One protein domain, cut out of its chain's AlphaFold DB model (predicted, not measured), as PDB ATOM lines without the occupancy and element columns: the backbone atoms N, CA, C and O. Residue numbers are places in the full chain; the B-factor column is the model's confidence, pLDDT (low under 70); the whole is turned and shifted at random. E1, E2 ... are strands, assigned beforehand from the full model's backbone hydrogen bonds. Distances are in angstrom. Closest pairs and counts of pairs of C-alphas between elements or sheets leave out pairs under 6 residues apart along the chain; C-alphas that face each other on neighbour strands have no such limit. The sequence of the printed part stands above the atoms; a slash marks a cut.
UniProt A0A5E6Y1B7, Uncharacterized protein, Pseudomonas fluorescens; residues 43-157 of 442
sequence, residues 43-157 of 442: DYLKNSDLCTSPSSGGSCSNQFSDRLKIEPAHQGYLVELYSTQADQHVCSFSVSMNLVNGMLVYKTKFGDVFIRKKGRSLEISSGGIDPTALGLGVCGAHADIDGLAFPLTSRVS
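This is residues 43 to 157 of the 442 residues of an uncharacterized protein of Pseudomonas fluorescens (UniProt A0A5E6Y1B7). One antiparallel sheet of eight strands is bent back on itself like a small, nearly closed barrel: E1, E2 and E3 make one leaf, E5 to E8 make the other with their strands crossed over the first, and the long bent strand E4 is the hinge. The edge strands E1 and E8 come near each other where the curl nearly closes, while a long loop, residues 48 to 64, reaches out past one end of the E1 and E2 hairpin. The printed part has 115 residues, with no named helix and eight named strands, E1 to E8, which follow one another in the sheet in the same order as along the chain. The class is all strand, though under half of the residues, 52 of 115, are in named elements. The whole is compact, with a radius of gyration of the C-alphas of 13.8 A, and spans 44 by 35 by 23 A.

E1, residues 43 to 47, begins at C-alpha 43 (-8.038, -45.842, 8.713). E2, residues 65 to 72, is 23.0 A long and E3, residues 77 to 84, 22.8 A. E4, residues 90 to 100, is the longest at 27.6 A, bends by 66 degrees at residue 96 and ends at C-alpha 100 (-17.368, -53.370, -8.368). E5 is residues 103 to 107, E6 residues 112 to 118, 17.7 A long, and E7 residues 121 to 125. E8, residues 149 to 151, ends at C-alpha 151 (-6.315, -38.100, 1.579).

The strands form a meander, each the antiparallel neighbour of the one before. E1 and E2 form a hairpin, with N 44 and O 68 2.8 A apart. In the hairpin of E2 and E3, N 69 and O 80 are 2.8 A apart. E4 pairs in a staggered way: residues 90 to 97 with E3, where N 79 and O 95 are 2.9 A apart, and residues 98 to 100 with E5, where N 98 and O 105 are 2.9 A apart. Between E5 and E6, N 106 and O 113 are 2.8 A apart; between E6 and E7, N 116 and O 123 are 3.0 A apart; between E7 and E8, N 122 and O 150 are 2.8 A apart. In this folded sheet, one sheet bent back into two leaves, E1, E2 and E3 face E5, E6, E7 and E8. The closest C-alphas of the edge strands E1 and E8, those of Tyr 44 and Phe 150, are 6.2 A apart. E2 and E6 are apart.

The C-alphas of Ser 56 and His 74, the two farthest apart, are 45.3 A from each other. The printed part has no cut. The links E1 to E2 and E7 to E8 are long, with 17 and 23 residues. Mean pLDDT of the printed part is 79.2; 25 residues are under 70, among them 128 to 143.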
ATOM      1  N   ASP A  43      -7.386 -46.884   7.929       88.00
ATOM      2  CA  ASP A  43      -8.038 -45.842   8.713       88.00
ATOM      3  C   ASP A  43      -7.554 -44.481   8.205       88.00
ATOM      4  O   ASP A  43      -6.355 -44.193   8.250       88.00
ATOM      5  N   TYR A  44      -8.460 -43.688   7.643       91.88
ATOM      6  CA  TYR A  44      -8.167 -42.426   6.973       91.88
ATOM      7  C   TYR A  44      -8.776 -41.275   7.769       91.88
ATOM      8  O   TYR A  44      -9.992 -41.204   7.938       91.88
ATOM      9  N   LEU A  45      -7.932 -40.346   8.217       86.56
ATOM     10  CA  LEU A  45      -8.353 -39.196   9.021       86.56
ATOM     11  C   LEU A  45      -8.235 -37.889   8.237       86.56
ATOM     12  O   LEU A  45      -7.346 -37.729   7.403       86.56
ATOM     13  N   LYS A  46      -9.100 -36.920   8.504       88.38
ATOM     14  CA  LYS A  46      -8.925 -35.540   8.035       88.38
ATOM     15  C   LYS A  46      -9.610 -34.579   8.996       88.38
ATOM     16  O   LYS A  46     -10.455 -34.995   9.777       88.38
ATOM     17  N   ASN A  47      -9.292 -33.296   8.896       85.75
ATOM     18  CA  ASN A  47     -10.070 -32.272   9.581       85.75
ATOM     19  C   ASN A  47     -11.514 -32.256   9.049       85.75
ATOM     20  O   ASN A  47     -11.783 -32.623   7.896       85.75
ATOM     21  N   SER A  48     -12.455 -31.838   9.885       85.31
ATOM     22  CA  SER A  48     -13.874 -31.793   9.528       85.31
ATOM     23  C   SER A  48     -14.192 -30.562   8.679       85.31
ATOM     24  O   SER A  48     -14.784 -29.597   9.141       85.31
ATOM     25  N   ASP A  49     -13.749 -30.558   7.422       86.00
ATOM     26  CA  ASP A  49     -13.805 -29.387   6.525       86.00
ATOM     27  C   ASP A  49     -15.203 -28.802   6.307       86.00
ATOM     28  O   ASP A  49     -15.329 -27.616   6.006       86.00
ATOM     29  N   LEU A  50     -16.241 -29.618   6.487       84.56
ATOM     30  CA  LEU A  50     -17.637 -29.212   6.361       84.56
ATOM     31  C   LEU A  50     -18.231 -28.708   7.690       84.56
ATOM     32  O   LEU A  50     -19.362 -28.237   7.717       84.56
ATOM     33  N   CYS A  51     -17.462 -28.746   8.781       81.00
ATOM     34  CA  CYS A  51     -17.879 -28.297  10.104       81.00
ATOM     35  C   CYS A  51     -18.069 -26.777  10.166       81.00
ATOM     36  O   CYS A  51     -17.101 -26.012  10.023       81.00
ATOM     37  N   THR A  52     -19.287 -26.348  10.504       79.75
ATOM     38  CA  THR A  52     -19.602 -24.973  10.919       79.75
ATOM     39  C   THR A  52     -20.153 -24.942  12.340       79.75
ATOM     40  O   THR A  52     -20.818 -25.866  12.795       79.75
ATOM     41  N   SER A  53     -19.834 -23.881  13.076       69.81
ATOM     42  CA  SER A  53     -20.333 -23.646  14.428       69.81
ATOM     43  C   SER A  53     -21.812 -23.233  14.385       69.81
ATOM     44  O   SER A  53     -22.108 -22.234  13.726       69.81
ATOM     45  N   PRO A  54     -22.708 -23.881  15.156       63.53
ATOM     46  CA  PRO A  54     -24.139 -23.548  15.170       63.53
ATOM     47  C   PRO A  54     -24.438 -22.095  15.565       63.53
ATOM     48  O   PRO A  54     -25.413 -21.494  15.128       63.53
ATOM     49  N   SER A  55     -23.595 -21.506  16.419       66.19
ATOM     50  CA  SER A  55     -23.820 -20.168  16.975       66.19
ATOM     51  C   SER A  55     -23.285 -19.036  16.104       66.19
ATOM     52  O   SER A  55     -23.754 -17.904  16.209       66.19
ATOM     53  N   SER A  56     -22.279 -19.310  15.270       76.19
ATOM     54  CA  SER A  56     -21.548 -18.272  14.533       76.19
ATOM     55  C   SER A  56     -21.468 -18.509  13.028       76.19
ATOM     56  O   SER A  56     -21.041 -17.611  12.303       76.19
ATOM     57  N   GLY A  57     -21.805 -19.712  12.552       79.12
ATOM     58  CA  GLY A  57     -21.552 -20.166  11.183       79.12
ATOM     59  C   GLY A  57     -20.062 -20.261  10.822       79.12
ATOM     60  O   GLY A  57     -19.720 -20.606   9.694       79.12
ATOM     61  N   GLY A  58     -19.155 -19.945  11.756       77.88
ATOM     62  CA  GLY A  58     -17.712 -19.989  11.538       77.88
ATOM     63  C   GLY A  58     -17.199 -21.423  11.427       77.88
ATOM     64  O   GLY A  58     -17.764 -22.336  12.023       77.88
ATOM     65  N   SER A  59     -16.110 -21.631  10.684       85.50
ATOM     66  CA  SER A  59     -15.535 -22.971  10.517       85.50
ATOM     67  C   SER A  59     -15.042 -23.553  11.847       85.50
ATOM     68  O   SER A  59     -14.305 -22.900  12.590       85.50
ATOM     69  N   CYS A  60     -15.393 -24.813  12.103       79.38
ATOM     70  CA  CYS A  60     -14.869 -25.634  13.198       79.38
ATOM     71  C   CYS A  60     -14.000 -26.799  12.704       79.38
ATOM     72  O   CYS A  60     -13.737 -27.728  13.462       79.38
ATOM     73  N   SER A  61     -13.491 -26.729  11.466       77.12
ATOM     74  CA  SER A  61     -12.745 -27.825  10.824       77.12
ATOM     75  C   SER A  61     -11.572 -28.353  11.658       77.12
ATOM     76  O   SER A  61     -11.386 -29.558  11.770       77.12
ATOM     77  N   ASN A  62     -10.834 -27.476  12.344       77.44
ATOM     78  CA  ASN A  62      -9.685 -27.881  13.167       77.44
ATOM     79  C   ASN A  62     -10.060 -28.434  14.557       77.44
ATOM     80  O   ASN A  62      -9.165 -28.798  15.319       77.44
ATOM     81  N   GLN A  63     -11.342 -28.416  14.929       71.19
ATOM     82  CA  GLN A  63     -11.814 -28.864  16.246       71.19
ATOM     83  C   GLN A  63     -12.217 -30.343  16.238       71.19
ATOM     84  O   GLN A  63     -12.186 -30.984  17.286       71.19
ATOM     85  N   PHE A  64     -12.531 -30.886  15.062       74.06
ATOM     86  CA  PHE A  64     -13.008 -32.250  14.871       74.06
ATOM     87  C   PHE A  64     -12.182 -32.971  13.801       74.06
ATOM     88  O   PHE A  64     -11.488 -32.347  12.995       74.06
ATOM     89  N   SER A  65     -12.225 -34.302  13.832       81.75
ATOM     90  CA  SER A  65     -11.567 -35.149  12.844       81.75
ATOM     91  C   SER A  65     -12.586 -36.101  12.248       81.75
ATOM     92  O   SER A  65     -13.131 -36.951  12.951       81.75
ATOM     93  N   ASP A  66     -12.769 -36.005  10.939       84.88
ATOM     94  CA  ASP A  66     -13.512 -36.997  10.184       84.88
ATOM     95  C   ASP A  66     -12.663 -38.258  10.044       84.88
ATOM     96  O   ASP A  66     -11.433 -38.195   9.908       84.88
ATOM     97  N   ARG A  67     -13.336 -39.405  10.030       88.38
ATOM     98  CA  ARG A  67     -12.738 -40.728   9.924       88.38
ATOM     99  C   ARG A  67     -13.477 -41.565   8.894       88.38
ATOM    100  O   ARG A  67     -14.693 -41.708   8.968       88.38
ATOM    101  N   LEU A  68     -12.721 -42.162   7.983       92.00
ATOM    102  CA  LEU A  68     -13.179 -43.216   7.087       92.00
ATOM    103  C   LEU A  68     -12.349 -44.462   7.375       92.00
ATOM    104  O   LEU A  68     -11.134 -44.445   7.193       92.00
ATOM    105  N   LYS A  69     -12.989 -45.543   7.805       90.62
ATOM    106  CA  LYS A  69     -12.343 -46.831   8.062       90.62
ATOM    107  C   LYS A  69     -12.863 -47.859   7.073       90.62
ATOM    108  O   LYS A  69     -14.063 -47.972   6.848       90.62
ATOM    109  N   ILE A  70     -11.942 -48.571   6.434       93.19
ATOM    110  CA  ILE A  70     -12.254 -49.605   5.450       93.19
ATOM    111  C   ILE A  70     -11.534 -50.878   5.870       93.19
ATOM    112  O   ILE A  70     -10.310 -50.884   6.011       93.19
ATOM    113  N   GLU A  71     -12.272 -51.970   6.026       87.88
ATOM    114  CA  GLU A  71     -11.736 -53.259   6.464       87.88
ATOM    115  C   GLU A  71     -12.197 -54.391   5.543       87.88
ATOM    116  O   GLU A  71     -13.316 -54.348   5.030       87.88
ATOM    117  N   PRO A  72     -11.358 -55.411   5.284       84.00
ATOM    118  CA  PRO A  72     -11.799 -56.589   4.548       84.00
ATOM    119  C   PRO A  72     -12.921 -57.307   5.309       84.00
ATOM    120  O   PRO A  72     -12.800 -57.548   6.507       84.00
ATOM    121  N   ALA A  73     -13.978 -57.711   4.607       79.88
ATOM    122  CA  ALA A  73     -15.051 -58.537   5.160       79.88
ATOM    123  C   ALA A  73     -15.150 -59.878   4.412       79.88
ATOM    124  O   ALA A  73     -14.534 -60.068   3.361       79.88
ATOM    125  N   HIS A  74     -15.957 -60.818   4.924       68.56
ATOM    126  CA  HIS A  74     -16.199 -62.111   4.260       68.56
ATOM    127  C   HIS A  74     -16.665 -61.963   2.799       68.56
ATOM    128  O   HIS A  74     -16.363 -62.822   1.971       68.56
ATOM    129  N   GLN A  75     -17.383 -60.879   2.484       78.25
ATOM    130  CA  GLN A  75     -17.741 -60.468   1.128       78.25
ATOM    131  C   GLN A  75     -17.528 -58.954   0.999       78.25
ATOM    132  O   GLN A  75     -18.238 -58.173   1.625       78.25
ATOM    133  N   GLY A  76     -16.539 -58.541   0.201       88.62
ATOM    134  CA  GLY A  76     -16.231 -57.125  -0.011       88.62
ATOM    135  C   GLY A  76     -15.514 -56.481   1.178       88.62
ATOM    136  O   GLY A  76     -14.511 -57.009   1.660       88.62
ATOM    137  N   TYR A  77     -16.004 -55.322   1.613       90.25
ATOM    138  CA  TYR A  77     -15.392 -54.497   2.650       90.25
ATOM    139  C   TYR A  77     -16.444 -53.976   3.629       90.25
ATOM    140  O   TYR A  77     -17.525 -53.570   3.209       90.25
ATOM    141  N   LEU A  78     -16.113 -53.942   4.917       85.62
ATOM    142  CA  LEU A  78     -16.837 -53.137   5.894       85.62
ATOM    143  C   LEU A  78     -16.313 -51.703   5.804       85.62
ATOM    144  O   LEU A  78     -15.101 -51.482   5.827       85.62
ATOM    145  N   VAL A  79     -17.220 -50.746   5.649       87.00
ATOM    146  CA  VAL A  79     -16.898 -49.327   5.515       87.00
ATOM    147  C   VAL A  79     -17.612 -48.556   6.608       87.00
ATOM    148  O   VAL A  79     -18.837 -48.603   6.699       87.00
ATOM    149  N   GLU A  80     -16.836 -47.816   7.391       82.88
ATOM    150  CA  GLU A  80     -17.319 -46.982   8.480       82.88
ATOM    151  C   GLU A  80     -16.953 -45.522   8.222       82.88
ATOM    152  O   GLU A  80     -15.790 -45.204   7.959       82.88
ATOM    153  N   LEU A  81     -17.933 -44.629   8.314       86.25
ATOM    154  CA  LEU A  81     -17.731 -43.187   8.232       86.25
ATOM    155  C   LEU A  81     -18.144 -42.544   9.551       86.25
ATOM    156  O   LEU A  81     -19.178 -42.888  10.118       86.25
ATOM    157  N   TYR A  82     -17.364 -41.564   9.983       83.19
ATOM    158  CA  TYR A  82     -17.753 -40.563  10.963       83.19
ATOM    159  C   TYR A  82     -17.292 -39.207  10.437       83.19
ATOM    160  O   TYR A  82     -16.097 -39.003  10.223       83.19
ATOM    161  N   SER A  83     -18.216 -38.290  10.176       83.19
ATOM    162  CA  SER A  83     -17.897 -36.976   9.627       83.19
ATOM    163  C   SER A  83     -18.742 -35.895  10.281       83.19
ATOM    164  O   SER A  83     -19.969 -35.987  10.285       83.19
ATOM    165  N   THR A  84     -18.074 -34.876  10.819       78.19
ATOM    166  CA  THR A  84     -18.709 -33.691  11.400       78.19
ATOM    167  C   THR A  84     -18.924 -32.643  10.308       78.19
ATOM    168  O   THR A  84     -18.018 -32.293   9.552       78.19
ATOM    169  N   GLN A  85     -20.149 -32.149  10.228       81.94
ATOM    170  CA  GLN A  85     -20.721 -31.400   9.116       81.94
ATOM    171  C   GLN A  85     -21.221 -30.031   9.588       81.94
ATOM    172  O   GLN A  85     -20.916 -29.586  10.702       81.94
ATOM    173  N   ALA A  86     -21.967 -29.341   8.725       75.31
ATOM    174  CA  ALA A  86     -22.551 -28.046   9.038       75.31
ATOM    175  C   ALA A  86     -23.353 -28.103  10.346       75.31
ATOM    176  O   ALA A  86     -24.025 -29.088  10.653       75.31
ATOM    177  N   ASP A  87     -23.225 -27.048  11.141       70.19
ATOM    178  CA  ASP A  87     -23.820 -26.916  12.472       70.19
ATOM    179  C   ASP A  87     -23.463 -28.087  13.400       70.19
ATOM    180  O   ASP A  87     -24.244 -28.495  14.252       70.19
ATOM    181  N   GLN A  88     -22.259 -28.636  13.221       65.44
ATOM    182  CA  GLN A  88     -21.727 -29.773  13.973       65.44
ATOM    183  C   GLN A  88     -22.598 -31.039  13.905       65.44
ATOM    184  O   GLN A  88     -22.423 -31.947  14.718       65.44
ATOM    185  N   HIS A  89     -23.485 -31.155  12.911       69.81
ATOM    186  CA  HIS A  89     -24.196 -32.402  12.639       69.81
ATOM    187  C   HIS A  89     -23.206 -33.509  12.291       69.81
ATOM    188  O   HIS A  89     -22.152 -33.257  11.711       69.81
ATOM    189  N   VAL A  90     -23.546 -34.756  12.606       73.12
ATOM    190  CA  VAL A  90     -22.691 -35.896  12.272       73.12
ATOM    191  C   VAL A  90     -23.364 -36.779  11.234       73.12
ATOM    192  O   VAL A  90     -24.485 -37.258  11.420       73.12
ATOM    193  N   CYS A  91     -22.642 -37.032  10.143       78.06
ATOM    194  CA  CYS A  91     -22.894 -38.199   9.317       78.06
ATOM    195  C   CYS A  91     -22.063 -39.369   9.838       78.06
ATOM    196  O   CYS A  91     -20.830 -39.303   9.838       78.06
ATOM    197  N   SER A  92     -22.722 -40.457  10.227       77.44
ATOM    198  CA  SER A  92     -22.034 -41.692  10.583       77.44
ATOM    199  C   SER A  92     -22.783 -42.925  10.110       77.44
ATOM    200  O   SER A  92     -23.989 -43.026  10.327       77.44
ATOM    201  N   PHE A  93     -22.051 -43.890   9.558       75.00
ATOM    202  CA  PHE A  93     -22.596 -45.183   9.153       75.00
ATOM    203  C   PHE A  93     -21.554 -46.290   9.222       75.00
ATOM    204  O   PHE A  93     -20.354 -46.027   9.179       75.00
ATOM    205  N   SER A  94     -22.033 -47.534   9.237       81.88
ATOM    206  CA  SER A  94     -21.231 -48.747   9.084       81.88
ATOM    207  C   SER A  94     -21.958 -49.701   8.135       81.88
ATOM    208  O   SER A  94     -23.022 -50.222   8.465       81.88
ATOM    209  N   VAL A  95     -21.440 -49.879   6.915       79.69
ATOM    210  CA  VAL A  95     -22.109 -50.663   5.858       79.69
ATOM    211  C   VAL A  95     -21.147 -51.596   5.134       79.69
ATOM    212  O   VAL A  95     -19.964 -51.310   4.959       79.69
ATOM    213  N   SER A  96     -21.671 -52.728   4.664       84.69
ATOM    214  CA  SER A  96     -20.921 -53.646   3.804       84.69
ATOM    215  C   SER A  96     -20.974 -53.181   2.348       84.69
ATOM    216  O   SER A  96     -22.048 -53.093   1.753       84.69
ATOM    217  N   MET A  97     -19.809 -52.913   1.760       89.94
ATOM    218  CA  MET A  97     -19.650 -52.491   0.371       89.94
ATOM    219  C   MET A  97     -18.993 -53.572  -0.482       89.94
ATOM    220  O   MET A  97     -18.027 -54.220  -0.083       89.94
ATOM    221  N   ASN A  98     -19.474 -53.722  -1.714       91.06
ATOM    222  CA  ASN A  98     -18.903 -54.648  -2.686       91.06
ATOM    223  C   ASN A  98     -17.898 -53.937  -3.589       91.06
ATOM    224  O   ASN A  98     -18.156 -52.827  -4.049       91.06
ATOM    225  N   LEU A  99     -16.783 -54.598  -3.907       91.44
ATOM    226  CA  LEU A  99     -15.843 -54.096  -4.905       91.44
ATOM    227  C   LEU A  99     -16.395 -54.364  -6.313       91.44
ATOM    228  O   LEU A  99     -16.418 -55.504  -6.773       91.44
ATOM    229  N   VAL A 100     -16.820 -53.312  -7.008       90.62
ATOM    230  CA  VAL A 100     -17.368 -53.370  -8.368       90.62
ATOM    231  C   VAL A 100     -16.604 -52.382  -9.241       90.62
ATOM    232  O   VAL A 100     -16.577 -51.189  -8.956       90.62
ATOM    233  N   ASN A 101     -15.970 -52.867 -10.312       87.50
ATOM    234  CA  ASN A 101     -15.224 -52.042 -11.275       87.50
ATOM    235  C   ASN A 101     -14.191 -51.090 -10.632       87.50
ATOM    236  O   ASN A 101     -14.033 -49.955 -11.070       87.50
ATOM    237  N   GLY A 102     -13.494 -51.541  -9.582       87.31
ATOM    238  CA  GLY A 102     -12.494 -50.722  -8.887       87.31
ATOM    239  C   GLY A 102     -13.083 -49.630  -7.985       87.31
ATOM    240  O   GLY A 102     -12.389 -48.665  -7.680       87.31
ATOM    241  N   MET A 103     -14.342 -49.771  -7.563       92.88
ATOM    242  CA  MET A 103     -15.017 -48.900  -6.597       92.88
ATOM    243  C   MET A 103     -15.688 -49.748  -5.519       92.88
ATOM    244  O   MET A 103     -16.137 -50.859  -5.803       92.88
ATOM    245  N   LEU A 104     -15.785 -49.229  -4.299       93.12
ATOM    246  CA  LEU A 104     -16.641 -49.823  -3.274       93.12
ATOM    247  C   LEU A 104     -18.059 -49.311  -3.482       93.12
ATOM    248  O   LEU A 104     -18.239 -48.109  -3.637       93.12
ATOM    249  N   VAL A 105     -19.041 -50.207  -3.526       91.81
ATOM    250  CA  VAL A 105     -20.437 -49.877  -3.830       91.81
ATOM    251  C   VAL A 105     -21.362 -50.480  -2.777       91.81
ATOM    252  O   VAL A 105     -21.379 -51.698  -2.573       91.81
ATOM    253  N   TYR A 106     -22.166 -49.624  -2.153       87.69
ATOM    254  CA  TYR A 106     -23.328 -49.978  -1.347       87.69
ATOM    255  C   TYR A 106     -24.595 -49.682  -2.147       87.69
ATOM    256  O   TYR A 106     -24.831 -48.544  -2.546       87.69
ATOM    257  N   LYS A 107     -25.404 -50.711  -2.404       82.50
ATOM    258  CA  LYS A 107     -26.655 -50.567  -3.152       82.50
ATOM    259  C   LYS A 107     -27.819 -50.365  -2.202       82.50
ATOM    260  O   LYS A 107     -27.994 -51.162  -1.283       82.50
ATOM    261  N   THR A 108     -28.662 -49.380  -2.480       72.56
ATOM    262  CA  THR A 108     -29.921 -49.176  -1.752       72.56
ATOM    263  C   THR A 108     -31.101 -49.108  -2.718       72.56
ATOM    264  O   THR A 108     -30.929 -48.995  -3.930       72.56
ATOM    265  N   LYS A 109     -32.329 -49.146  -2.185       69.44
ATOM    266  CA  LYS A 109     -33.550 -48.940  -2.986       69.44
ATOM    267  C   LYS A 109     -33.704 -47.508  -3.520       69.44
ATOM    268  O   LYS A 109     -34.550 -47.286  -4.380       69.44
ATOM    269  N   PHE A 110     -32.913 -46.563  -3.014       67.75
ATOM    270  CA  PHE A 110     -32.993 -45.140  -3.351       67.75
ATOM    271  C   PHE A 110     -31.837 -44.664  -4.233       67.75
ATOM    272  O   PHE A 110     -31.958 -43.634  -4.885       67.75
ATOM    273  N   GLY A 111     -30.753 -45.438  -4.297       74.75
ATOM    274  CA  GLY A 111     -29.575 -45.186  -5.120       74.75
ATOM    275  C   GLY A 111     -28.327 -45.867  -4.566       74.75
ATOM    276  O   GLY A 111     -28.345 -46.448  -3.478       74.75
ATOM    277  N   ASP A 112     -27.243 -45.811  -5.328       84.31
ATOM    278  CA  ASP A 112     -25.977 -46.435  -4.954       84.31
ATOM    279  C   ASP A 112     -25.062 -45.405  -4.277       84.31
ATOM    280  O   ASP A 112     -24.856 -44.311  -4.800       84.31
ATOM    281  N   VAL A 113     -24.465 -45.775  -3.143       87.19
ATOM    282  CA  VAL A 113     -23.368 -45.025  -2.516       87.19
ATOM    283  C   VAL A 113     -22.062 -45.688  -2.915       87.19
ATOM    284  O   VAL A 113     -21.921 -46.907  -2.795       87.19
ATOM    285  N   PHE A 114     -21.093 -44.909  -3.379       91.69
ATOM    286  CA  PHE A 114     -19.809 -45.437  -3.811       91.69
ATOM    287  C   PHE A 114     -18.622 -44.683  -3.226       91.69
ATOM    288  O   PHE A 114     -18.645 -43.467  -3.055       91.69
ATOM    289  N   ILE A 115     -17.540 -45.424  -2.988       94.25
ATOM    290  CA  ILE A 115     -16.222 -44.875  -2.677       94.25
ATOM    291  C   ILE A 115     -15.293 -45.197  -3.834       94.25
ATOM    292  O   ILE A 115     -15.146 -46.353  -4.243       94.25
ATOM    293  N   ARG A 116     -14.649 -44.160  -4.366       94.31
ATOM    294  CA  ARG A 116     -13.703 -44.275  -5.476       94.31
ATOM    295  C   ARG A 116     -12.389 -43.587  -5.139       94.31
ATOM    296  O   ARG A 116     -12.365 -42.526  -4.522       94.31
ATOM    297  N   LYS A 117     -11.282 -44.164  -5.598       92.88
ATOM    298  CA  LYS A 117      -9.988 -43.479  -5.590       92.88
ATOM    299  C   LYS A 117      -9.989 -42.424  -6.695       92.88
ATOM    300  O   LYS A 117     -10.170 -42.758  -7.864       92.88
ATOM    301  N   LYS A 118      -9.747 -41.163  -6.343       90.88
ATOM    302  CA  LYS A 118      -9.601 -40.056  -7.294       90.88
ATOM    303  C   LYS A 118      -8.299 -39.326  -7.002       90.88
ATOM    304  O   LYS A 118      -8.152 -38.631  -6.001       90.88
ATOM    305  N   GLY A 119      -7.300 -39.532  -7.857       89.56
ATOM    306  CA  GLY A 119      -5.953 -39.015  -7.622       89.56
ATOM    307  C   GLY A 119      -5.351 -39.550  -6.315       89.56
ATOM    308  O   GLY A 119      -5.066 -40.743  -6.198       89.56
ATOM    309  N   ARG A 120      -5.135 -38.654  -5.341       90.88
ATOM    310  CA  ARG A 120      -4.529 -38.960  -4.031       90.88
ATOM    311  C   ARG A 120      -5.538 -39.017  -2.881       90.88
ATOM    312  O   ARG A 120      -5.109 -38.955  -1.732       90.88
ATOM    313  N   SER A 121      -6.831 -39.138  -3.162       92.88
ATOM    314  CA  SER A 121      -7.880 -39.258  -2.146       92.88
ATOM    315  C   SER A 121      -8.870 -40.383  -2.451       92.88
ATOM    316  O   SER A 121      -8.980 -40.858  -3.584       92.88
ATOM    317  N   LEU A 122      -9.582 -40.810  -1.410       94.62
ATOM    318  CA  LEU A 122     -10.808 -41.594  -1.488       94.62
ATOM    319  C   LEU A 122     -11.991 -40.638  -1.407       94.62
ATOM    320  O   LEU A 122     -12.114 -39.919  -0.422       94.62
ATOM    321  N   GLU A 123     -12.827 -40.612  -2.437       94.19
ATOM    322  CA  GLU A 123     -14.005 -39.749  -2.516       94.19
ATOM    323  C   GLU A 123     -15.270 -40.589  -2.355       94.19
ATOM    324  O   GLU A 123     -15.432 -41.606  -3.040       94.19
ATOM    325  N   ILE A 124     -16.137 -40.157  -1.441       91.94
ATOM    326  CA  ILE A 124     -17.471 -40.711  -1.217       91.94
ATOM    327  C   ILE A 124     -18.456 -39.939  -2.089       91.94
ATOM    328  O   ILE A 124     -18.349 -38.719  -2.234       91.94
ATOM    329  N   SER A 125     -19.406 -40.651  -2.689       88.62
ATOM    330  CA  SER A 125     -20.531 -40.012  -3.353       88.62
ATOM    331  C   SER A 125     -21.768 -40.911  -3.401       88.62
ATOM    332  O   SER A 125     -21.670 -42.130  -3.547       88.62
ATOM    333  N   SER A 126     -22.931 -40.288  -3.242       83.50
ATOM    334  CA  SER A 126     -24.279 -40.839  -3.409       83.50
ATOM    335  C   SER A 126     -24.915 -40.422  -4.741       83.50
ATOM    336  O   SER A 126     -26.043 -40.811  -5.035       83.50
ATOM    337  N   GLY A 127     -24.213 -39.642  -5.570       74.62
ATOM    338  CA  GLY A 127     -24.693 -39.205  -6.882       74.62
ATOM    339  C   GLY A 127     -25.736 -38.084  -6.822       74.62
ATOM    340  O   GLY A 127     -26.602 -38.020  -7.692       74.62
ATOM    341  N   GLY A 128     -25.660 -37.215  -5.815       61.66
ATOM    342  CA  GLY A 128     -26.601 -36.123  -5.557       61.66
ATOM    343  C   GLY A 128     -27.815 -36.544  -4.731       61.66
ATOM    344  O   GLY A 128     -28.779 -35.785  -4.630       61.66
ATOM    345  N   ILE A 129     -27.811 -37.768  -4.193       62.69
ATOM    346  CA  ILE A 129     -28.900 -38.292  -3.373       62.69
ATOM    347  C   ILE A 129     -28.641 -37.910  -1.923       62.69
ATOM    348  O   ILE A 129     -27.685 -38.387  -1.310       62.69
ATOM    349  N   ASP A 130     -29.534 -37.083  -1.385       58.50
ATOM    350  CA  ASP A 130     -29.541 -36.706   0.022       58.50
ATOM    351  C   ASP A 130     -29.726 -37.971   0.895       58.50
ATOM    352  O   ASP A 130     -30.775 -38.634   0.817       58.50
ATOM    353  N   PRO A 131     -28.718 -38.346   1.708       56.91
ATOM    354  CA  PRO A 131     -28.767 -39.551   2.526       56.91
ATOM    355  C   PRO A 131     -29.793 -39.467   3.658       56.91
ATOM    356  O   PRO A 131     -30.245 -40.513   4.138       56.91
ATOM    357  N   THR A 132     -30.200 -38.253   4.031       53.50
ATOM    358  CA  THR A 132     -31.252 -37.956   4.996       53.50
ATOM    359  C   THR A 132     -32.635 -37.998   4.340       53.50
ATOM    360  O   THR A 132     -33.512 -38.729   4.797       53.50
ATOM    361  N   ALA A 133     -32.858 -37.221   3.274       45.56
ATOM    362  CA  ALA A 133     -34.200 -36.979   2.728       45.56
ATOM    363  C   ALA A 133     -34.774 -38.172   1.947       45.56
ATOM    364  O   ALA A 133     -35.993 -38.305   1.823       45.56
ATOM    365  N   LEU A 134     -33.907 -39.047   1.429       44.75
ATOM    366  CA  LEU A 134     -34.308 -40.229   0.667       44.75
ATOM    367  C   LEU A 134     -34.115 -41.541   1.434       44.75
ATOM    368  O   LEU A 134     -34.368 -42.593   0.867       44.75
ATOM    369  N   GLY A 135     -33.733 -41.514   2.717       47.09
ATOM    370  CA  GLY A 135     -33.714 -42.717   3.557       47.09
ATOM    371  C   GLY A 135     -32.611 -43.715   3.201       47.09
ATOM    372  O   GLY A 135     -32.839 -44.927   3.247       47.09
ATOM    373  N   LEU A 136     -31.405 -43.235   2.865       52.31
ATOM    374  CA  LEU A 136     -30.246 -44.127   2.750       52.31
ATOM    375  C   LEU A 136     -29.908 -44.777   4.105       52.31
ATOM    376  O   LEU A 136     -29.351 -45.872   4.110       52.31
ATOM    377  N   GLY A 137     -30.293 -44.147   5.226       53.31
ATOM    378  CA  GLY A 137     -30.040 -44.644   6.588       53.31
ATOM    379  C   GLY A 137     -28.575 -44.498   7.005       53.31
ATOM    380  O   GLY A 137     -28.072 -45.283   7.797       53.31
ATOM    381  N   VAL A 138     -27.875 -43.542   6.387       55.31
ATOM    382  CA  VAL A 138     -26.407 -43.440   6.372       55.31
ATOM    383  C   VAL A 138     -25.917 -42.184   7.117       55.31
ATOM    384  O   VAL A 138     -24.770 -42.133   7.542       55.31
ATOM    385  N   CYS A 139     -26.770 -41.177   7.335       62.88
ATOM    386  CA  CYS A 139     -26.428 -39.974   8.100       62.88
ATOM    387  C   CYS A 139     -27.646 -39.415   8.859       62.88
ATOM    388  O   CYS A 139     -28.784 -39.707   8.490       62.88
ATOM    389  N   GLY A 140     -27.407 -38.584   9.888       54.50
ATOM    390  CA  GLY A 140     -28.449 -37.827  10.600       54.50
ATOM    391  C   GLY A 140     -29.132 -36.752   9.740       54.50
ATOM    392  O   GLY A 140     -28.893 -36.669   8.537       54.50
ATOM    393  N   ALA A 141     -30.001 -35.930  10.340       49.97
ATOM    394  CA  ALA A 141     -30.704 -34.861   9.626       49.97
ATOM    395  C   ALA A 141     -29.730 -33.834   9.007       49.97
ATOM    396  O   ALA A 141     -28.828 -33.380   9.701       49.97
ATOM    397  N   HIS A 142     -29.929 -33.462   7.733       56.09
ATOM    398  CA  HIS A 142     -29.180 -32.411   7.013       56.09
ATOM    399  C   HIS A 142     -27.694 -32.689   6.720       56.09
ATOM    400  O   HIS A 142     -26.896 -31.757   6.627       56.09
ATOM    401  N   ALA A 143     -27.307 -33.951   6.543       62.88
ATOM    402  CA  ALA A 143     -25.917 -34.309   6.293       62.88
ATOM    403  C   ALA A 143     -25.680 -34.721   4.832       62.88
ATOM    404  O   ALA A 143     -26.387 -35.573   4.306       62.88
ATOM    405  N   ASP A 144     -24.656 -34.149   4.197       73.31
ATOM    406  CA  ASP A 144     -24.222 -34.513   2.845       73.31
ATOM    407  C   ASP A 144     -22.941 -35.362   2.904       73.31
ATOM    408  O   ASP A 144     -22.041 -35.116   3.711       73.31
ATOM    409  N   ILE A 145     -22.866 -36.381   2.050       79.69
ATOM    410  CA  ILE A 145     -21.685 -37.243   1.894       79.69
ATOM    411  C   ILE A 145     -21.011 -37.071   0.539       79.69
ATOM    412  O   ILE A 145     -19.896 -37.569   0.357       79.69
ATOM    413  N   ASP A 146     -21.658 -36.391  -0.408       84.19
ATOM    414  CA  ASP A 146     -21.095 -36.161  -1.726       84.19
ATOM    415  C   ASP A 146     -19.863 -35.259  -1.643       84.19
ATOM    416  O   ASP A 146     -19.874 -34.153  -1.106       84.19
ATOM    417  N   GLY A 147     -18.755 -35.743  -2.205       81.00
ATOM    418  CA  GLY A 147     -17.512 -34.979  -2.273       81.00
ATOM    419  C   GLY A 147     -16.661 -35.039  -1.004       81.00
ATOM    420  O   GLY A 147     -15.584 -34.438  -0.985       81.00
ATOM    421  N   LEU A 148     -17.060 -35.805   0.021       89.25
ATOM    422  CA  LEU A 148     -16.174 -36.125   1.141       89.25
ATOM    423  C   LEU A 148     -14.933 -36.864   0.625       89.25
ATOM    424  O   LEU A 148     -15.015 -38.005   0.169       89.25
ATOM    425  N   ALA A 149     -13.776 -36.203   0.706       93.00
ATOM    426  CA  ALA A 149     -12.517 -36.690   0.156       93.00
ATOM    427  C   ALA A 149     -11.458 -36.899   1.249       93.00
ATOM    428  O   ALA A 149     -10.957 -35.947   1.842       93.00
ATOM    429  N   PHE A 150     -11.066 -38.152   1.480       93.06
ATOM    430  CA  PHE A 150     -10.055 -38.546   2.461       93.06
ATOM    431  C   PHE A 150      -8.685 -38.723   1.793       93.06
ATOM    432  O   PHE A 150      -8.555 -39.560   0.896       93.06
ATOM    433  N   PRO A 151      -7.640 -37.967   2.179       91.69
ATOM    434  CA  PRO A 151      -6.315 -38.100   1.579       91.69
ATOM    435  C   PRO A 151      -5.695 -39.482   1.827       91.69
ATOM    436  O   PRO A 151      -5.619 -39.954   2.951       91.69
ATOM    437  N   LEU A 152      -5.115 -40.114   0.807       89.25
ATOM    438  CA  LEU A 152      -4.409 -41.394   0.976       89.25
ATOM    439  C   LEU A 152      -3.181 -41.278   1.893       89.25
ATOM    440  O   LEU A 152      -2.741 -42.268   2.470       89.25
ATOM    441  N   THR A 153      -2.615 -40.075   2.026       86.00
ATOM    442  CA  THR A 153      -1.496 -39.784   2.937       86.00
ATOM    443  C   THR A 153      -1.910 -39.712   4.402       86.00
ATOM    444  O   THR A 153      -1.028 -39.731   5.252       86.00
ATOM    445  N   SER A 154      -3.208 -39.609   4.707       83.38
ATOM    446  CA  SER A 154      -3.705 -39.613   6.086       83.38
ATOM    447  C   SER A 154      -4.060 -41.006   6.596       83.38
ATOM    448  O   SER A 154      -4.600 -41.146   7.693       83.38
ATOM    449  N   ARG A 155      -3.736 -42.037   5.809       83.38
ATOM    450  CA  ARG A 155      -3.840 -43.423   6.228       83.38
ATOM    451  C   ARG A 155      -2.927 -43.665   7.428       83.38
ATOM    452  O   ARG A 155      -1.704 -43.606   7.304       83.38
ATOM    453  N   VAL A 156      -3.524 -43.981   8.565       77.75
ATOM    454  CA  VAL A 156      -2.798 -44.372   9.771       77.75
ATOM    455  C   VAL A 156      -2.353 -45.827   9.599       77.75
ATOM    456  O   VAL A 156      -3.164 -46.712   9.327       77.75
ATOM    457  N   SER A 157      -1.046 -46.087   9.683       52.09
ATOM    458  CA  SER A 157      -0.521 -47.454   9.784       52.09
ATOM    459  C   SER A 157      -0.850 -48.004  11.166       52.09
ATOM    460  O   SER A 157      -0.641 -47.283  12.138       52.09
TER     461      SER A 157